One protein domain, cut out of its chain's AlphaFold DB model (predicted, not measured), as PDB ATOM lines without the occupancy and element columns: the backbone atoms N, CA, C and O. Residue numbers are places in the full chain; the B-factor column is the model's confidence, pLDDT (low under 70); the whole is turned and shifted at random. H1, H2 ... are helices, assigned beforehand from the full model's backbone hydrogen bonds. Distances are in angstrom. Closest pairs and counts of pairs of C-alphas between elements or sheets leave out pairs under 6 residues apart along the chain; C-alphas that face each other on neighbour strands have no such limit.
ATOM      1  N   LYS A   6     160.459 196.652 245.096       82.94
ATOM      2  CA  LYS A   6     159.065 196.964 245.475       82.94
ATOM      3  C   LYS A   6     158.029 196.069 244.822       82.94
ATOM      4  O   LYS A   6     157.031 195.717 245.438       82.94
ATOM      5  N   ARG A   7     158.249 195.718 243.553       85.69
ATOM      6  CA  ARG A   7     157.325 194.837 242.844       85.69
ATOM      7  C   ARG A   7     157.376 193.435 243.434       85.69
ATOM      8  O   ARG A   7     156.336 192.825 243.641       85.69
ATOM      9  N   ILE A   8     158.584 192.958 243.725       88.12
ATOM     10  CA  ILE A   8     158.798 191.647 244.331       88.12
ATOM     11  C   ILE A   8     158.164 191.593 245.724       88.12
ATOM     12  O   ILE A   8     157.475 190.624 246.007       88.12
ATOM     13  N   GLU A   9     158.338 192.624 246.555       86.81
ATOM     14  CA  GLU A   9     157.711 192.724 247.883       86.81
ATOM     15  C   GLU A   9     156.182 192.631 247.815       86.81
ATOM     16  O   GLU A   9     155.588 191.861 248.564       86.81
ATOM     17  N   GLN A  10     155.551 193.353 246.881       83.94
ATOM     18  CA  GLN A  10     154.103 193.276 246.655       83.94
ATOM     19  C   GLN A  10     153.662 191.876 246.224       83.94
ATOM     20  O   GLN A  10     152.670 191.363 246.735       83.94
ATOM     21  N   ASP A  11     154.405 191.253 245.307       87.06
ATOM     22  CA  ASP A  11     154.113 189.903 244.824       87.06
ATOM     23  C   ASP A  11     154.230 188.843 245.948       87.06
ATOM     24  O   ASP A  11     153.700 187.741 245.795       87.06
ATOM     25  N   VAL A  12     154.914 189.150 247.064       85.50
ATOM     26  CA  VAL A  12     155.065 188.261 248.234       85.50
ATOM     27  C   VAL A  12     154.414 188.781 249.515       85.50
ATOM     28  O   VAL A  12     154.696 188.257 250.591       85.50
ATOM     29  N   GLU A  13     153.552 189.793 249.401       85.56
ATOM     30  CA  GLU A  13     152.775 190.357 250.510       85.56
ATOM     31  C   GLU A  13     153.626 190.941 251.660       85.56
ATOM     32  O   GLU A  13     153.178 191.006 252.803       85.56
ATOM     33  N   ILE A  14     154.845 191.415 251.372       82.38
ATOM     34  CA  ILE A  14     155.632 192.209 252.329       82.38
ATOM     35  C   ILE A  14     155.110 193.649 252.312       82.38
ATOM     36  O   ILE A  14     155.151 194.337 251.289       82.38
ATOM     37  N   THR A  15     154.618 194.112 253.459       76.50
ATOM     38  CA  THR A  15     154.077 195.463 253.640       76.50
ATOM     39  C   THR A  15     155.141 196.443 254.121       76.50
ATOM     40  O   THR A  15     156.022 196.081 254.895       76.50
ATOM     41  N   ARG A  16     155.024 197.706 253.701       79.88
ATOM     42  CA  ARG A  16     155.837 198.827 254.192       79.88
ATOM     43  C   ARG A  16     155.002 199.742 255.091       79.88
ATOM     44  O   ARG A  16     153.775 199.732 254.988       79.88
ATOM     45  N   GLU A  17     155.660 200.557 255.912       76.38
ATOM     46  CA  GLU A  17     155.006 201.633 256.669       76.38
ATOM     47  C   GLU A  17     154.266 202.613 255.742       76.38
ATOM     48  O   GLU A  17     154.702 202.903 254.626       76.38
ATOM     49  N   THR A  18     153.118 203.121 256.196       71.56
ATOM     50  CA  THR A  18     152.169 203.901 255.379       71.56
ATOM     51  C   THR A  18     152.745 205.161 254.741       71.56
ATOM     52  O   THR A  18     152.273 205.569 253.684       71.56
ATOM     53  N   ASP A  19     153.736 205.790 255.363       73.56
ATOM     54  CA  ASP A  19     154.368 207.022 254.889       73.56
ATOM     55  C   ASP A  19     155.448 206.788 253.822       73.56
ATOM     56  O   ASP A  19     155.771 207.707 253.071       73.56
ATOM     57  N   VAL A  20     155.952 205.558 253.687       76.94
ATOM     58  CA  VAL A  20     156.876 205.161 252.610       76.94
ATOM     59  C   VAL A  20     156.194 204.352 251.501       76.94
ATOM     60  O   VAL A  20     156.808 204.061 250.468       76.94
ATOM     61  N   VAL A  21     154.915 203.999 251.672       71.56
ATOM     62  CA  VAL A  21     154.097 203.366 250.630       71.56
ATOM     63  C   VAL A  21     153.933 204.323 249.445       71.56
ATOM     64  O   VAL A  21     153.482 205.454 249.582       71.56
ATOM     65  N   GLY A  22     154.273 203.843 248.247       74.75
ATOM     66  CA  GLY A  22     154.108 204.597 247.001       74.75
ATOM     67  C   GLY A  22     155.289 205.492 246.624       74.75
ATOM     68  O   GLY A  22     155.332 205.953 245.486       74.75
ATOM     69  N   LEU A  23     156.281 205.673 247.506       84.06
ATOM     70  CA  LEU A  23     157.562 206.256 247.105       84.06
ATOM     71  C   LEU A  23     158.227 205.341 246.076       84.06
ATOM     72  O   LEU A  23     158.200 204.118 246.225       84.06
ATOM     73  N   ASP A  24     158.853 205.906 245.048       85.69
ATOM     74  CA  ASP A  24     159.664 205.196 244.057       85.69
ATOM     75  C   ASP A  24     161.152 205.597 244.161       85.69
ATOM     76  O   ASP A  24     161.556 206.313 245.077       85.69
ATOM     77  N   GLY A  25     162.001 205.069 243.275       88.38
ATOM     78  CA  GLY A  25     163.426 205.416 243.290       88.38
ATOM     79  C   GLY A  25     163.704 206.873 242.898       88.38
ATOM     80  O   GLY A  25     164.727 207.425 243.292       88.38
ATOM     81  N   TRP A  26     162.805 207.508 242.146       92.50
ATOM     82  CA  TRP A  26     162.948 208.903 241.747       92.50
ATOM     83  C   TRP A  26     162.588 209.847 242.900       92.50
ATOM     84  O   TRP A  26     163.321 210.806 243.153       92.50
ATOM     85  N   GLU A  27     161.548 209.529 243.673       92.50
ATOM     86  CA  GLU A  27     161.221 210.274 244.894       92.50
ATOM     87  C   GLU A  27     162.368 210.243 245.913       92.50
ATOM     88  O   GLU A  27     162.675 211.274 246.506       92.50
ATOM     89  N   ALA A  28     163.076 209.117 246.064       94.62
ATOM     90  CA  ALA A  28     164.247 209.039 246.946       94.62
ATOM     91  C   ALA A  28     165.356 210.034 246.544       94.62
ATOM     92  O   ALA A  28     165.951 210.694 247.399       94.62
ATOM     93  N   VAL A  29     165.595 210.204 245.237       96.44
ATOM     94  CA  VAL A  29     166.534 211.216 244.718       96.44
ATOM     95  C   VAL A  29     166.038 212.629 245.033       96.44
ATOM     96  O   VAL A  29     166.823 213.497 245.420       96.44
ATOM     97  N   ARG A  30     164.730 212.871 244.916       96.75
ATOM     98  CA  ARG A  30     164.116 214.169 245.225       96.75
ATOM     99  C   ARG A  30     164.245 214.521 246.711       96.75
ATOM    100  O   ARG A  30     164.635 215.646 247.027       96.75
ATOM    101  N   LEU A  31     164.004 213.556 247.599       97.25
ATOM    102  CA  LEU A  31     164.182 213.695 249.049       97.25
ATOM    103  C   LEU A  31     165.642 213.981 249.415       97.25
ATOM    104  O   LEU A  31     165.908 214.837 250.255       97.25
ATOM    105  N   TRP A  32     166.597 213.336 248.740       98.12
ATOM    106  CA  TRP A  32     168.018 213.630 248.928       98.12
ATOM    107  C   TRP A  32     168.351 215.092 248.601       98.12
ATOM    108  O   TRP A  32     169.004 215.772 249.390       98.12
ATOM    109  N   HIS A  33     167.860 215.607 247.470       98.38
ATOM    110  CA  HIS A  33     168.077 217.007 247.103       98.38
ATOM    111  C   HIS A  33     167.423 217.993 248.079       98.38
ATOM    112  O   HIS A  33     168.021 219.024 248.382       98.38
ATOM    113  N   GLN A  34     166.226 217.683 248.585       98.06
ATOM    114  CA  GLN A  34     165.551 218.493 249.605       98.06
ATOM    115  C   GLN A  34     166.336 218.512 250.918       98.06
ATOM    116  O   GLN A  34     166.571 219.584 251.475       98.06
ATOM    117  N   TRP A  35     166.841 217.358 251.357       98.44
ATOM    118  CA  TRP A  35     167.735 217.279 252.509       98.44
ATOM    119  C   TRP A  35     169.001 218.121 252.308       98.44
ATOM    120  O   TRP A  35     169.365 218.904 253.182       98.44
ATOM    121  N   CYS A  36     169.647 218.041 251.139       98.25
ATOM    122  CA  CYS A  36     170.803 218.889 250.829       98.25
ATOM    123  C   CYS A  36     170.478 220.394 250.865       98.25
ATOM    124  O   CYS A  36     171.381 221.199 251.087       98.25
ATOM    125  N   ALA A  37     169.216 220.776 250.653       98.12
ATOM    126  CA  ALA A  37     168.733 222.149 250.777       98.12
ATOM    127  C   ALA A  37     168.333 222.539 252.218       98.12
ATOM    128  O   ALA A  37     167.934 223.681 252.442       98.12
ATOM    129  N   GLY A  38     168.469 221.628 253.188       98.00
ATOM    130  CA  GLY A  38     168.211 221.861 254.612       98.00
ATOM    131  C   GLY A  38     166.863 221.345 255.124       98.00
ATOM    132  O   GLY A  38     166.485 221.684 256.242       98.00
ATOM    133  N   ASP A  39     166.129 220.552 254.340       98.19
ATOM    134  CA  ASP A  39     164.847 219.977 254.766       98.19
ATOM    135  C   ASP A  39     165.053 218.704 255.611       98.19
ATOM    136  O   ASP A  39     165.303 217.615 255.086       98.19
ATOM    137  N   GLU A  40     164.951 218.837 256.936       97.88
ATOM    138  CA  GLU A  40     165.063 217.715 257.879       97.88
ATOM    139  C   GLU A  40     163.942 216.677 257.716       97.88
ATOM    140  O   GLU A  40     164.200 215.479 257.836       97.88
ATOM    141  N   ALA A  41     162.723 217.092 257.354       96.19
ATOM    142  CA  ALA A  41     161.618 216.156 257.157       96.19
ATOM    143  C   ALA A  41     161.864 215.253 255.937       96.19
ATOM    144  O   ALA A  41     161.548 214.059 255.966       96.19
ATOM    145  N   ALA A  42     162.488 215.794 254.884       96.56
ATOM    146  CA  ALA A  42     162.905 215.007 253.728       96.56
ATOM    147  C   ALA A  42     163.961 213.950 254.090       96.56
ATOM    148  O   ALA A  42     163.910 212.825 253.585       96.56
ATOM    149  N   ARG A  43     164.889 214.274 255.001       97.19
ATOM    150  CA  ARG A  43     165.872 213.311 255.522       97.19
ATOM    151  C   ARG A  43     165.203 212.186 256.299       97.19
ATOM    152  O   ARG A  43     165.520 211.027 256.043       97.19
ATOM    153  N   ASP A  44     164.301 212.507 257.220       96.31
ATOM    154  CA  ASP A  44     163.636 211.500 258.053       96.31
ATOM    155  C   ASP A  44     162.785 210.546 257.208       96.31
ATOM    156  O   ASP A  44     162.758 209.335 257.439       96.31
ATOM    157  N   LEU A  45     162.122 211.072 256.174       95.50
ATOM    158  CA  LEU A  45     161.395 210.244 255.218       95.50
ATOM    159  C   LEU A  45     162.336 209.379 254.362       95.50
ATOM    160  O   LEU A  45     162.062 208.197 254.158       95.50
ATOM    161  N   LEU A  46     163.471 209.922 253.906       96.06
ATOM    162  CA  LEU A  46     164.470 209.166 253.145       96.06
ATOM    163  C   LEU A  46     165.119 208.047 253.976       96.06
ATOM    164  O   LEU A  46     165.419 206.979 253.443       96.06
ATOM    165  N   LEU A  47     165.342 208.269 255.273       95.81
ATOM    166  CA  LEU A  47     165.875 207.246 256.172       95.81
ATOM    167  C   LEU A  47     164.898 206.080 256.327       95.81
ATOM    168  O   LEU A  47     165.297 204.948 256.068       95.81
ATOM    169  N   ARG A  48     163.621 206.353 256.630       93.81
ATOM    170  CA  ARG A  48     162.572 205.318 256.704       93.81
ATOM    171  C   ARG A  48     162.420 204.554 255.394       93.81
ATOM    172  O   ARG A  48     162.317 203.330 255.383       93.81
ATOM    173  N   TYR A  49     162.485 205.266 254.269       93.25
ATOM    174  CA  TYR A  49     162.454 204.658 252.944       93.25
ATOM    175  C   TYR A  49     163.589 203.632 252.747       93.25
ATOM    176  O   TYR A  49     163.338 202.497 252.337       93.25
ATOM    177  N   ASN A  50     164.830 204.018 253.062       93.25
ATOM    178  CA  ASN A  50     166.002 203.150 252.917       93.25
ATOM    179  C   ASN A  50     166.025 202.008 253.944       93.25
ATOM    180  O   ASN A  50     166.503 200.910 253.650       93.25
ATOM    181  N   GLU A  51     165.514 202.261 255.148       92.81
ATOM    182  CA  GLU A  51     165.353 201.249 256.185       92.81
ATOM    183  C   GLU A  51     164.377 200.161 255.736       92.81
ATOM    184  O   GLU A  51     164.729 198.983 255.803       92.81
ATOM    185  N   ALA A  52     163.218 200.535 255.185       89.50
ATOM    186  CA  ALA A  52     162.275 199.589 254.595       89.50
ATOM    187  C   ALA A  52     162.910 198.791 253.440       89.50
ATOM    188  O   ALA A  52     162.803 197.565 253.419       89.50
ATOM    189  N   ASP A  53     163.636 199.456 252.527       89.31
ATOM    190  CA  ASP A  53     164.370 198.791 251.434       89.31
ATOM    191  C   ASP A  53     165.401 197.774 251.957       89.31
ATOM    192  O   ASP A  53     165.672 196.791 251.275       89.31
ATOM    193  N   THR A  54     165.963 197.979 253.151       91.69
ATOM    194  CA  THR A  54     166.991 197.097 253.728       91.69
ATOM    195  C   THR A  54     166.386 195.973 254.567       91.69
ATOM    196  O   THR A  54     166.732 194.809 254.361       91.69
ATOM    197  N   LYS A  55     165.465 196.292 255.488       90.00
ATOM    198  CA  LYS A  55     164.798 195.311 256.362       90.00
ATOM    199  C   LYS A  55     164.068 194.249 255.546       90.00
ATOM    200  O   LYS A  55     164.155 193.068 255.864       90.00
ATOM    201  N   ASN A  56     163.425 194.640 254.447       89.06
ATOM    202  CA  ASN A  56     162.667 193.714 253.608       89.06
ATOM    203  C   ASN A  56     163.544 192.715 252.833       89.06
ATOM    204  O   ASN A  56     163.040 191.685 252.382       89.06
ATOM    205  N   LEU A  57     164.854 192.961 252.697       90.94
ATOM    206  CA  LEU A  57     165.760 192.014 252.039       90.94
ATOM    207  C   LEU A  57     165.925 190.717 252.830       90.94
ATOM    208  O   LEU A  57     166.096 189.668 252.218       90.94
ATOM    209  N   GLU A  58     165.858 190.756 254.159       91.12
ATOM    210  CA  GLU A  58     165.998 189.565 255.004       91.12
ATOM    211  C   GLU A  58     164.874 188.528 254.788       91.12
ATOM    212  O   GLU A  58     165.183 187.371 254.458       91.12
ATOM    213  N   PRO A  59     163.577 188.880 254.911       88.19
ATOM    214  CA  PRO A  59     162.501 187.932 254.646       88.19
ATOM    215  C   PRO A  59     162.473 187.496 253.176       88.19
ATOM    216  O   PRO A  59     162.194 186.328 252.892       88.19
ATOM    217  N   LEU A  60     162.832 188.382 252.235       90.44
ATOM    218  CA  LEU A  60     162.975 188.019 250.822       90.44
ATOM    219  C   LEU A  60     164.094 187.003 250.589       90.44
ATOM    220  O   LEU A  60     163.898 186.047 249.840       90.44
ATOM    221  N   ALA A  61     165.250 187.183 251.228       90.69
ATOM    222  CA  ALA A  61     166.373 186.261 251.121       90.69
ATOM    223  C   ALA A  61     166.006 184.884 251.680       90.69
ATOM    224  O   ALA A  61     166.299 183.872 251.043       90.69
ATOM    225  N   SER A  62     165.307 184.845 252.818       89.50
ATOM    226  CA  SER A  62     164.811 183.600 253.415       89.50
ATOM    227  C   SER A  62     163.840 182.877 252.477       89.50
ATOM    228  O   SER A  62     164.024 181.701 252.168       89.50
ATOM    229  N   LEU A  63     162.860 183.602 251.931       88.44
ATOM    230  CA  LEU A  63     161.895 183.052 250.983       88.44
ATOM    231  C   LEU A  63     162.565 182.543 249.698       88.44
ATOM    232  O   LEU A  63     162.220 181.471 249.196       88.44
ATOM    233  N   LEU A  64     163.512 183.305 249.146       89.25
ATOM    234  CA  LEU A  64     164.244 182.916 247.943       89.25
ATOM    235  C   LEU A  64     165.091 181.668 248.197       89.25
ATOM    236  O   LEU A  64     165.116 180.767 247.359       89.25
ATOM    237  N   TYR A  65     165.747 181.596 249.354       89.44
ATOM    238  CA  TYR A  65     166.515 180.428 249.761       89.44
ATOM    239  C   TYR A  65     165.637 179.173 249.813       89.44
ATOM    240  O   TYR A  65     165.974 178.169 249.183       89.44
ATOM    241  N   ASP A  66     164.473 179.248 250.462       87.50
ATOM    242  CA  ASP A  66     163.536 178.124 250.545       87.50
ATOM    243  C   ASP A  66     163.059 177.674 249.156       87.50
ATOM    244  O   ASP A  66     162.998 176.475 248.871       87.50
ATOM    245  N   GLN A  67     162.779 178.621 248.253       87.25
ATOM    246  CA  GLN A  67     162.418 178.314 246.865       87.25
ATOM    247  C   GLN A  67     163.566 177.650 246.094       87.25
ATOM    248  O   GLN A  67     163.333 176.725 245.309       87.25
ATOM    249  N   MET A  68     164.808 178.091 246.307       90.25
ATOM    250  CA  MET A  68     165.988 177.492 245.679       90.25
ATOM    251  C   MET A  68     166.217 176.063 246.171       90.25
ATOM    252  O   MET A  68     166.449 175.173 245.353       90.25
TER     253      MET A  68
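What this domain is: This is residues 6 to 68 of the 92 residues of the protein "RNase_H_2 domain-containing protein" of Nitrospirae bacterium RBG_19FT_COMBO_58_9 (UniProt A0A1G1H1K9). Two helices, H3 and H4, follow each other nearly end to end and make a long rod; H2 folds back along H3 as a helical hairpin, and the short H1 lies loosely near H4. A 13-residue link without a named element, residues 12 to 24, joins H1 to H2. The printed part has 63 residues with four named helices, in the order H1, H2, H3, H4, and no named strand; the class is all helix. It is loose, with a radius of gyration of the C-alphas of 13.6 A, and spans 45 by 17 by 16 A.

How they stand to each other: H1, residues 6 to 11, is close to but not clearly touching H4, residues 57 to 68; their closest C-alphas, of Glu 9 and Leu 60, are 7.6 A apart. They run the same way at a steep tilt of 49 degrees. H2, residues 25 to 36, is apart from H1 and from H4. H2 touches H3, residues 40 to 55, and the two form a hairpin: they run opposite ways at a steep tilt of 39 degrees, and their closest C-alphas, of Leu 31 and Ala 42, are 5.0 A apart. H1 and H3 are only just apart, with closest C-alphas at 8.2 A. H3 and H4 meet only through their link. Each O i to N i+4 pair is within hydrogen-bond range in H1, H3 and H4; in H2 it is 7 of 8.

Where its parts are: H1 begins at C-alpha 6 (159.065, 196.964, 245.475) and is 8.6 A long from first to last C-alpha. H2 measures 17.1 A, H3 22.5 A from C-alpha 40 (165.063, 217.715, 257.879), and H4 15.9 A, ending at C-alpha 68 (165.988, 177.492, 245.679).

The domain as a whole: The C-alphas farthest apart, of Gly 38 and Met 68, are 45.3 A apart. The printed part has no cut. The link from H1 to H2 is long; those from H2 to H3 and from H3 to H4 are tight. The mean pLDDT of the printed part is 89.7, and no printed residue is under 70.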